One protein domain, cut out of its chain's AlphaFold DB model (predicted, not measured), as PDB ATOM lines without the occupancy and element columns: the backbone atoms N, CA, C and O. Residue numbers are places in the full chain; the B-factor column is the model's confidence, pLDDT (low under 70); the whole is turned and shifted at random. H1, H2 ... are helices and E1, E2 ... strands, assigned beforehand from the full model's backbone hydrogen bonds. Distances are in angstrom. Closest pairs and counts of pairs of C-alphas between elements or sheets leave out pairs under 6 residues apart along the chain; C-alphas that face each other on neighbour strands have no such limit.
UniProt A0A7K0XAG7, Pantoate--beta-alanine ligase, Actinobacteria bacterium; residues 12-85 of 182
ATOM      1  N   HIS A  12     -39.090 -12.020  18.057       95.12
ATOM      2  CA  HIS A  12     -39.416 -12.984  16.998       95.12
ATOM      3  C   HIS A  12     -39.099 -12.488  15.581       95.12
ATOM      4  O   HIS A  12     -38.892 -13.312  14.693       95.12
ATOM      5  N   ASP A  13     -38.999 -11.171  15.372       93.69
ATOM      6  CA  ASP A  13     -38.595 -10.604  14.079       93.69
ATOM      7  C   ASP A  13     -37.108 -10.888  13.801       93.69
ATOM      8  O   ASP A  13     -36.696 -11.097  12.659       93.69
ATOM      9  N   ILE A  14     -36.290 -10.930  14.861       96.06
ATOM     10  CA  ILE A  14     -34.859 -11.240  14.778       96.06
ATOM     11  C   ILE A  14     -34.629 -12.754  14.860       96.06
ATOM     12  O   ILE A  14     -33.848 -13.294  14.070       96.06
ATOM     13  N   TYR A  15     -35.318 -13.432  15.780       96.19
ATOM     14  CA  TYR A  15     -35.104 -14.829  16.164       96.19
ATOM     15  C   TYR A  15     -36.354 -15.681  15.876       96.19
ATOM     16  O   TYR A  15     -37.139 -15.969  16.787       96.19
ATOM     17  N   PRO A  16     -36.573 -16.083  14.611       93.38
ATOM     18  CA  PRO A  16     -37.609 -17.052  14.282       93.38
ATOM     19  C   PRO A  16     -37.290 -18.411  14.915       93.38
ATOM     20  O   PRO A  16     -36.147 -18.696  15.285       93.38
ATOM     21  N   GLU A  17     -38.302 -19.268  15.020       94.38
ATOM     22  CA  GLU A  17     -38.111 -20.638  15.492       94.38
ATOM     23  C   GLU A  17     -37.047 -21.362  14.647       94.38
ATOM     24  O   GLU A  17     -37.028 -21.255  13.420       94.38
ATOM     25  N   GLY A  18     -36.121 -22.056  15.316       91.19
ATOM     26  CA  GLY A  18     -35.021 -22.763  14.656       91.19
ATOM     27  C   GLY A  18     -33.889 -21.874  14.128       91.19
ATOM     28  O   GLY A  18     -33.103 -22.343  13.304       91.19
ATOM     29  N   PHE A  19     -33.775 -20.610  14.563       91.94
ATOM     30  CA  PHE A  19     -32.639 -19.769  14.170       91.94
ATOM     31  C   PHE A  19     -31.293 -20.408  14.556       91.94
ATOM     32  O   PHE A  19     -31.142 -21.021  15.612       91.94
ATOM     33  N   THR A  20     -30.296 -20.238  13.690       92.38
ATOM     34  CA  THR A  20     -28.937 -20.734  13.924       92.38
ATOM     35  C   THR A  20     -28.137 -19.733  14.751       92.38
ATOM     36  O   THR A  20     -28.145 -18.535  14.458       92.38
ATOM     37  N   THR A  21     -27.415 -20.229  15.753       95.06
ATOM     38  CA  THR A  21     -26.401 -19.461  16.478       95.06
ATOM     39  C   THR A  21     -25.047 -19.587  15.787       95.06
ATOM     40  O   THR A  21     -24.706 -20.628  15.224       95.06
ATOM     41  N   LEU A  22     -24.270 -18.512  15.819       96.50
ATOM     42  CA  LEU A  22     -22.892 -18.490  15.352       96.50
ATOM     43  C   LEU A  22     -21.944 -18.554  16.545       96.50
ATOM     44  O   LEU A  22     -22.221 -17.966  17.587       96.50
ATOM     45  N   SER A  23     -20.811 -19.230  16.358       97.25
ATOM     46  CA  SER A  23     -19.696 -19.175  17.300       97.25
ATOM     47  C   SER A  23     -18.743 -18.045  16.915       97.25
ATOM     48  O   SER A  23     -18.392 -17.897  15.741       97.25
ATOM     49  N   ALA A  24     -18.302 -17.274  17.904       97.38
ATOM     50  CA  ALA A  24     -17.242 -16.278  17.772       97.38
ATOM     51  C   ALA A  24     -15.832 -16.903  17.742       97.38
ATOM     52  O   ALA A  24     -14.846 -16.193  17.530       97.38
ATOM     53  N   GLY A  25     -15.729 -18.226  17.917       96.75
ATOM     54  CA  GLY A  25     -14.470 -18.963  17.919       96.75
ATOM     55  C   GLY A  25     -13.552 -18.594  19.093       96.75
ATOM     56  O   GLY A  25     -13.973 -17.896  20.011       96.75
ATOM     57  N   PRO A  26     -12.270 -19.005  19.049       96.50
ATOM     58  CA  PRO A  26     -11.348 -18.846  20.180       96.50
ATOM     59  C   PRO A  26     -11.135 -17.396  20.632       96.50
ATOM     60  O   PRO A  26     -10.945 -17.132  21.815       96.50
ATOM     61  N   ILE A  27     -11.201 -16.431  19.706       96.50
ATOM     62  CA  ILE A  27     -11.087 -15.002  20.042       96.50
ATOM     63  C   ILE A  27     -12.311 -14.534  20.839       96.50
ATOM     64  O   ILE A  27     -12.204 -13.612  21.639       96.50
ATOM     65  N   GLY A  28     -13.466 -15.177  20.674       96.81
ATOM     66  CA  GLY A  28     -14.656 -14.945  21.486       96.81
ATOM     67  C   GLY A  28     -14.567 -15.474  22.920       96.81
ATOM     68  O   GLY A  28     -15.425 -15.113  23.721       96.81
ATOM     69  N   ASP A  29     -13.544 -16.266  23.255       96.75
ATOM     70  CA  ASP A  29     -13.388 -16.917  24.565       96.75
ATOM     71  C   ASP A  29     -12.286 -16.285  25.437       96.75
ATOM     72  O   ASP A  29     -12.120 -16.653  26.598       96.75
ATOM     73  N   ILE A  30     -11.538 -15.314  24.904       97.00
ATOM     74  CA  ILE A  30     -10.459 -14.597  25.606       97.00
ATOM     75  C   ILE A  30     -10.894 -13.184  26.014       97.00
ATOM     76  O   ILE A  30     -11.874 -12.656  25.487       97.00
ATOM     77  N   TYR A  31     -10.167 -12.550  26.937       97.25
ATOM     78  CA  TYR A  31     -10.391 -11.163  27.380       97.25
ATOM     79  C   TYR A  31     -11.860 -10.869  27.746       97.25
ATOM     80  O   TYR A  31     -12.375 -11.442  28.705       97.25
ATOM     81  N   GLU A  32     -12.576 -10.025  26.985       96.94
ATOM     82  CA  GLU A  32     -13.998  -9.748  27.241       96.94
ATOM     83  C   GLU A  32     -14.871 -11.006  27.196       96.94
ATOM     84  O   GLU A  32     -15.877 -11.074  27.902       96.94
ATOM     85  N   GLY A  33     -14.487 -11.983  26.376       96.19
ATOM     86  CA  GLY A  33     -15.150 -13.271  26.233       96.19
ATOM     87  C   GLY A  33     -14.999 -14.149  27.467       96.19
ATOM     88  O   GLY A  33     -15.986 -14.692  27.964       96.19
ATOM     89  N   ALA A  34     -13.789 -14.195  28.028       96.25
ATOM     90  CA  ALA A  34     -13.498 -14.932  29.255       96.25
ATOM     91  C   ALA A  34     -14.316 -14.392  30.440       96.25
ATOM     92  O   ALA A  34     -14.907 -15.162  31.199       96.25
ATOM     93  N   SER A  35     -14.428 -13.064  30.560       93.50
ATOM     94  CA  SER A  35     -15.233 -12.421  31.607       93.50
ATOM     95  C   SER A  35     -16.745 -12.494  31.339       93.50
ATOM     96  O   SER A  35     -17.544 -12.177  32.224       93.50
ATOM     97  N   ARG A  36     -17.169 -12.857  30.116       93.19
ATOM     98  CA  ARG A  36     -18.580 -12.882  29.688       93.19
ATOM     99  C   ARG A  36     -18.867 -14.090  28.776       93.19
ATOM    100  O   ARG A  36     -19.138 -13.895  27.588       93.19
ATOM    101  N   PRO A  37     -18.870 -15.327  29.309       95.31
ATOM    102  CA  PRO A  37     -19.033 -16.536  28.499       95.31
ATOM    103  C   PRO A  37     -20.283 -16.499  27.608       95.31
ATOM    104  O   PRO A  37     -21.372 -16.134  28.061       95.31
ATOM    105  N   GLY A  38     -20.122 -16.843  26.326       95.25
ATOM    106  CA  GLY A  38     -21.194 -16.825  25.318       95.25
ATOM    107  C   GLY A  38     -21.632 -15.430  24.848       95.25
ATOM    108  O   GLY A  38     -22.500 -15.317  23.978       95.25
ATOM    109  N   HIS A  39     -21.050 -14.346  25.379       97.25
ATOM    110  CA  HIS A  39     -21.408 -12.986  24.973       97.25
ATOM    111  C   HIS A  39     -21.165 -12.756  23.484       97.25
ATOM    112  O   HIS A  39     -22.045 -12.230  22.798       97.25
ATOM    113  N   PHE A  40     -19.984 -13.135  22.995       98.44
ATOM    114  CA  PHE A  40     -19.613 -12.864  21.616       98.44
ATOM    115  C   PHE A  40     -20.352 -13.743  20.613       98.44
ATOM    116  O   PHE A  40     -20.717 -13.221  19.567       98.44
ATOM    117  N   ASP A  41     -20.692 -14.989  20.955       98.31
ATOM    118  CA  ASP A  41     -21.601 -15.828  20.158       98.31
ATOM    119  C   ASP A  41     -22.946 -15.123  19.939       98.31
ATOM    120  O   ASP A  41     -23.440 -15.015  18.813       98.31
ATOM    121  N   GLY A  42     -23.510 -14.549  21.007       97.94
ATOM    122  CA  GLY A  42     -24.725 -13.741  20.919       97.94
ATOM    123  C   GLY A  42     -24.560 -12.516  20.014       97.94
ATOM    124  O   GLY A  42     -25.422 -12.250  19.175       97.94
ATOM    125  N   VAL A  43     -23.439 -11.797  20.141       98.38
ATOM    126  CA  VAL A  43     -23.110 -10.621  19.314       98.38
ATOM    127  C   VAL A  43     -22.994 -10.984  17.836       98.38
ATOM    128  O   VAL A  43     -23.664 -10.366  17.008       98.38
ATOM    129  N   VAL A  44     -22.177 -11.980  17.479       98.38
ATOM    130  CA  VAL A  44     -21.990 -12.354  16.069       98.38
ATOM    131  C   VAL A  44     -23.284 -12.906  15.473       98.38
ATOM    132  O   VAL A  44     -23.611 -12.595  14.329       98.38
ATOM    133  N   THR A  45     -24.083 -13.625  16.270       97.69
ATOM    134  CA  THR A  45     -25.402 -14.115  15.857       97.69
ATOM    135  C   THR A  45     -26.346 -12.957  15.536       97.69
ATOM    136  O   THR A  45     -26.872 -12.890  14.426       97.69
ATOM    137  N   VAL A  46     -26.555 -12.014  16.465       97.69
ATOM    138  CA  VAL A  46     -27.518 -10.918  16.246       97.69
ATOM    139  C   VAL A  46     -27.076  -9.977  15.125       97.69
ATOM    140  O   VAL A  46     -27.896  -9.574  14.299       97.69
ATOM    141  N   VAL A  47     -25.778  -9.669  15.035       97.81
ATOM    142  CA  VAL A  47     -25.244  -8.796  13.982       97.81
ATOM    143  C   VAL A  47     -25.392  -9.452  12.612       97.81
ATOM    144  O   VAL A  47     -25.830  -8.787  11.671       97.81
ATOM    145  N   ARG A  48     -25.133 -10.763  12.496       97.00
ATOM    146  CA  ARG A  48     -25.381 -11.489  11.247       97.00
ATOM    147  C   ARG A  48     -26.848 -11.407  10.833       97.00
ATOM    148  O   ARG A  48     -27.134 -11.098   9.678       97.00
ATOM    149  N   ARG A  49     -27.774 -11.624  11.773       96.00
ATOM    150  CA  ARG A  49     -29.218 -11.510  11.512       96.00
ATOM    151  C   ARG A  49     -29.588 -10.114  11.011       96.00
ATOM    152  O   ARG A  49     -30.357 -10.001  10.062       96.00
ATOM    153  N   PHE A  50     -29.008  -9.056  11.578       97.00
ATOM    154  CA  PHE A  50     -29.207  -7.698  11.068       97.00
ATOM    155  C   PHE A  50     -28.671  -7.507   9.649       97.00
ATOM    156  O   PHE A  50     -29.360  -6.892   8.838       97.00
ATOM    157  N   PHE A  51     -27.503  -8.055   9.310       96.75
ATOM    158  CA  PHE A  51     -26.999  -7.993   7.935       96.75
ATOM    159  C   PHE A  51     -27.905  -8.736   6.950       96.75
ATOM    160  O   PHE A  51     -28.165  -8.215   5.867       96.75
ATOM    161  N   ASP A  52     -28.463  -9.886   7.334       94.44
ATOM    162  CA  ASP A  52     -29.376 -10.652   6.478       94.44
ATOM    163  C   ASP A  52     -30.731  -9.955   6.266       94.44
ATOM    164  O   ASP A  52     -31.274  -9.973   5.155       94.44
ATOM    165  N   LEU A  53     -31.270  -9.326   7.316       94.88
ATOM    166  CA  LEU A  53     -32.577  -8.662   7.291       94.88
ATOM    167  C   LEU A  53     -32.520  -7.277   6.634       94.88
ATOM    168  O   LEU A  53     -33.409  -6.928   5.860       94.88
ATOM    169  N   LEU A  54     -31.479  -6.494   6.929       95.62
ATOM    170  CA  LEU A  54     -31.360  -5.105   6.475       95.62
ATOM    171  C   LEU A  54     -30.543  -4.958   5.190       95.62
ATOM    172  O   LEU A  54     -30.712  -3.968   4.481       95.62
ATOM    173  N   LYS A  55     -29.649  -5.914   4.901       96.00
ATOM    174  CA  LYS A  55     -28.730  -5.907   3.748       96.00
ATOM    175  C   LYS A  55     -28.038  -4.549   3.542       96.00
ATOM    176  O   LYS A  55     -28.095  -3.989   2.443       96.00
ATOM    177  N   PRO A  56     -27.424  -3.970   4.591       97.12
ATOM    178  CA  PRO A  56     -26.851  -2.641   4.491       97.12
ATOM    179  C   PRO A  56     -25.597  -2.658   3.613       97.12
ATOM    180  O   PRO A  56     -24.837  -3.621   3.616       97.12
ATOM    181  N   LYS A  57     -25.325  -1.554   2.913       97.94
ATOM    182  CA  LYS A  57     -24.024  -1.368   2.253       97.94
ATOM    183  C   LYS A  57     -22.910  -1.085   3.268       97.94
ATOM    184  O   LYS A  57     -21.797  -1.566   3.105       97.94
ATOM    185  N   TYR A  58     -23.233  -0.325   4.314       98.12
ATOM    186  CA  TYR A  58     -22.307   0.087   5.366       98.12
ATOM    187  C   TYR A  58     -22.903  -0.195   6.741       98.12
ATOM    188  O   TYR A  58     -24.093   0.044   6.952       98.12
ATOM    189  N   ALA A  59     -22.071  -0.611   7.691       98.25
ATOM    190  CA  ALA A  59     -22.437  -0.690   9.100       98.25
ATOM    191  C   ALA A  59     -21.354  -0.036   9.963       98.25
ATOM    192  O   ALA A  59     -20.164  -0.261   9.753       98.25
ATOM    193  N   ILE A  60     -21.769   0.799  10.916       98.25
ATOM    194  CA  ILE A  60     -20.863   1.604  11.740       98.25
ATOM    195  C   ILE A  60     -20.790   0.993  13.136       98.25
ATOM    196  O   ILE A  60     -21.819   0.830  13.792       98.25
ATOM    197  N   PHE A  61     -19.579   0.703  13.605       98.50
ATOM    198  CA  PHE A  61     -19.330   0.167  14.944       98.50
ATOM    199  C   PHE A  61     -18.235   0.972  15.643       98.50
ATOM    200  O   PHE A  61     -17.274   1.413  15.010       98.50
ATOM    201  N   GLY A  62     -18.398   1.185  16.949       98.06
ATOM    202  CA  GLY A  62     -17.446   1.937  17.762       98.06
ATOM    203  C   GLY A  62     -16.171   1.146  18.043       98.06
ATOM    204  O   GLY A  62     -16.228  -0.023  18.412       98.06
ATOM    205  N   GLU A  63     -15.024   1.808  17.922       98.06
ATOM    206  CA  GLU A  63     -13.694   1.240  18.170       98.06
ATOM    207  C   GLU A  63     -13.450   0.885  19.646       98.06
ATOM    208  O   GLU A  63     -12.634   0.022  19.958       98.06
ATOM    209  N   LYS A  64     -14.183   1.515  20.569       98.00
ATOM    210  CA  LYS A  64     -14.091   1.257  22.011       98.00
ATOM    211  C   LYS A  64     -14.287  -0.224  22.357       98.00
ATOM    212  O   LYS A  64     -13.560  -0.766  23.185       98.00
ATOM    213  N   ASP A  65     -15.245  -0.882  21.716       98.00
ATOM    214  CA  ASP A  65     -15.488  -2.316  21.862       98.00
ATOM    215  C   ASP A  65     -14.635  -3.077  20.824       98.00
ATOM    216  O   ASP A  65     -15.154  -3.736  19.926       98.00
ATOM    217  N   PHE A  66     -13.305  -2.942  20.903       98.31
ATOM    218  CA  PHE A  66     -12.395  -3.368  19.828       98.31
ATOM    219  C   PHE A  66     -12.478  -4.870  19.511       98.31
ATOM    220  O   PHE A  66     -12.504  -5.246  18.342       98.31
ATOM    221  N   GLN A  67     -12.600  -5.731  20.526       98.44
ATOM    222  CA  GLN A  67     -12.771  -7.176  20.325       98.44
ATOM    223  C   GLN A  67     -14.086  -7.508  19.604       98.44
ATOM    224  O   GLN A  67     -14.109  -8.338  18.698       98.44
ATOM    225  N   GLN A  68     -15.173  -6.799  19.934       98.50
ATOM    226  CA  GLN A  68     -16.437  -6.906  19.206       98.50
ATOM    227  C   GLN A  68     -16.258  -6.484  17.745       98.50
ATOM    228  O   GLN A  68     -16.696  -7.188  16.841       98.50
ATOM    229  N   LEU A  69     -15.618  -5.335  17.509       98.44
ATOM    230  CA  LEU A  69     -15.355  -4.832  16.164       98.44
ATOM    231  C   LEU A  69     -14.525  -5.824  15.339       98.44
ATOM    232  O   LEU A  69     -14.847  -6.065  14.176       98.44
ATOM    233  N   PHE A  70     -13.486  -6.406  15.943       98.19
ATOM    234  CA  PHE A  70     -12.648  -7.431  15.328       98.19
ATOM    235  C   PHE A  70     -13.494  -8.631  14.880       98.19
ATOM    236  O   PHE A  70     -13.481  -8.992  13.704       98.19
ATOM    237  N   LEU A  71     -14.307  -9.184  15.784       98.31
ATOM    238  CA  LEU A  71     -15.183 -10.323  15.499       98.31
ATOM    239  C   LEU A  71     -16.269  -9.994  14.462       98.31
ATOM    240  O   LEU A  71     -16.576 -10.813  13.605       98.31
ATOM    241  N   ILE A  72     -16.832  -8.785  14.474       98.31
ATOM    242  CA  ILE A  72     -17.848  -8.378  13.490       98.31
ATOM    243  C   ILE A  72     -17.260  -8.283  12.078       98.31
ATOM    244  O   ILE A  72     -17.926  -8.650  11.107       98.31
ATOM    245  N   LYS A  73     -16.007  -7.831  11.942       97.12
ATOM    246  CA  LYS A  73     -15.330  -7.774  10.638       97.12
ATOM    247  C   LYS A  73     -15.190  -9.159   9.996       97.12
ATOM    248  O   LYS A  73     -15.242  -9.240   8.771       97.12
ATOM    249  N   THR A  74     -15.097 -10.239  10.778       96.06
ATOM    250  CA  THR A  74     -14.992 -11.608  10.234       96.06
ATOM    251  C   THR A  74     -16.310 -12.122   9.639       96.06
ATOM    252  O   THR A  74     -16.286 -12.950   8.729       96.06
ATOM    253  N   ILE A  75     -17.462 -11.592  10.078       96.31
ATOM    254  CA  ILE A  75     -18.803 -12.008   9.617       96.31
ATOM    255  C   ILE A  75     -19.469 -11.022   8.642       96.31
ATOM    256  O   ILE A  75     -20.616 -11.237   8.241       96.31
ATOM    257  N   ALA A  76     -18.776  -9.944   8.259       94.81
ATOM    258  CA  ALA A  76     -19.343  -8.820   7.510       94.81
ATOM    259  C   ALA A  76     -19.902  -9.195   6.125       94.81
ATOM    260  O   ALA A  76     -20.860  -8.577   5.669       94.81
ATOM    261  N   ALA A  77     -19.335 -10.217   5.468       84.38
ATOM    262  CA  ALA A  77     -19.866 -10.866   4.261       84.38
ATOM    263  C   ALA A  77     -20.471  -9.913   3.199       84.38
ATOM    264  O   ALA A  77     -21.599 -10.107   2.748       84.38
ATOM    265  N   GLY A  78     -19.717  -8.888   2.791       91.44
ATOM    266  CA  GLY A  78     -20.130  -7.917   1.767       91.44
ATOM    267  C   GLY A  78     -20.684  -6.595   2.309       91.44
ATOM    268  O   GLY A  78     -20.860  -5.660   1.533       91.44
ATOM    269  N   VAL A  79     -20.899  -6.486   3.623       98.12
ATOM    270  CA  VAL A  79     -21.143  -5.210   4.308       98.12
ATOM    271  C   VAL A  79     -19.807  -4.523   4.593       98.12
ATOM    272  O   VAL A  79     -18.888  -5.137   5.133       98.12
ATOM    273  N   GLU A  80     -19.692  -3.237   4.273       98.19
ATOM    274  CA  GLU A  80     -18.511  -2.449   4.621       98.19
ATOM    275  C   GLU A  80     -18.591  -1.975   6.082       98.19
ATOM    276  O   GLU A  80     -19.496  -1.228   6.468       98.19
ATOM    277  N   ILE A  81     -17.643  -2.419   6.913       98.44
ATOM    278  CA  ILE A  81     -17.594  -2.061   8.335       98.44
ATOM    279  C   ILE A  81     -16.815  -0.760   8.524       98.44
ATOM    280  O   ILE A  81     -15.584  -0.734   8.467       98.44
ATOM    281  N   VAL A  82     -17.538   0.314   8.820       98.38
ATOM    282  CA  VAL A  82     -16.965   1.621   9.143       98.38
ATOM    283  C   VAL A  82     -16.643   1.663  10.635       98.38
ATOM    284  O   VAL A  82     -17.523   1.545  11.489       98.38
ATOM    285  N   THR A  83     -15.363   1.833  10.958       98.06
ATOM    286  CA  THR A  83     -14.906   1.966  12.347       98.06
ATOM    287  C   THR A  83     -15.080   3.412  12.802       98.06
ATOM    288  O   THR A  83     -14.447   4.312  12.253       98.06
ATOM    289  N   ALA A  84     -15.945   3.642  13.790       97.94
ATOM    290  CA  ALA A  84     -16.104   4.946  14.420       97.94
ATOM    291  C   ALA A  84     -15.109   5.083  15.586       97.94
ATOM    292  O   ALA A  84     -15.141   4.235  16.481       97.94
ATOM    293  N   PRO A  85     -14.263   6.131  15.617       97.00
ATOM    294  CA  PRO A  85     -13.322   6.344  16.712       97.00
ATOM    295  C   PRO A  85     -14.024   6.402  18.068       97.00
ATOM    296  O   PRO A  85     -15.163   6.869  18.175       97.00
TER     297      PRO A  85
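This is residues 12 to 85 of the 182 residues of the protein "Pantoate--beta-alanine ligase" of Actinobacteria bacterium (UniProt A0A7K0XAG7). Helix H3 packs between a small sheet, E1 and E2, and the longer helix H2; short H1 sits by the beginning of H2, and unnamed residues 12 to 25 run past H2 away from the sheet. The 74 printed residues hold H1, H2, E1, H3, E2 in that order, a mixed class with parallel strands. The whole is compact, radius of gyration of the C-alphas 12.4 A, spans 31 by 30 by 17 A.

E1, residues 58 to 62, and E2, residues 80 to 84, are parallel at 30 degrees; N 82 and O 59 are 2.8 A apart, within hydrogen-bond range. With H3, residues 66 to 75, they form a strand-helix-strand unit, two parallel neighbours with a helix between, its crossover right-handed. H3 touches H2, residues 39 to 54, the same way at a steep tilt of 49 degrees; the closest C-alphas, Val 44 and Ile 72, are 6.3 A apart. H2 touches H1, residues 26 to 29, with residues 39 to 41 alone; the closest C-alphas, Gly 28 and Phe 40, are 5.4 A apart. H1 is apart from E1 and E2. Every O i to N i+4 pair is within hydrogen-bond range in H2, 4 of 6 in H3; H1 is too short for one.

H1 begins at C-alpha 26 (-11.348, -18.846, 20.180). H2 is 22.4 A long, H3 14.8 A, E1 13.4 A. E2 ends at C-alpha 84 (-16.104, 4.946, 14.420).

The C-alphas farthest apart, Glu 17 and Pro 85, are 36.7 A apart. The printed part has no cut; no link between named elements is long, and no printed residue has pLDDT under 70.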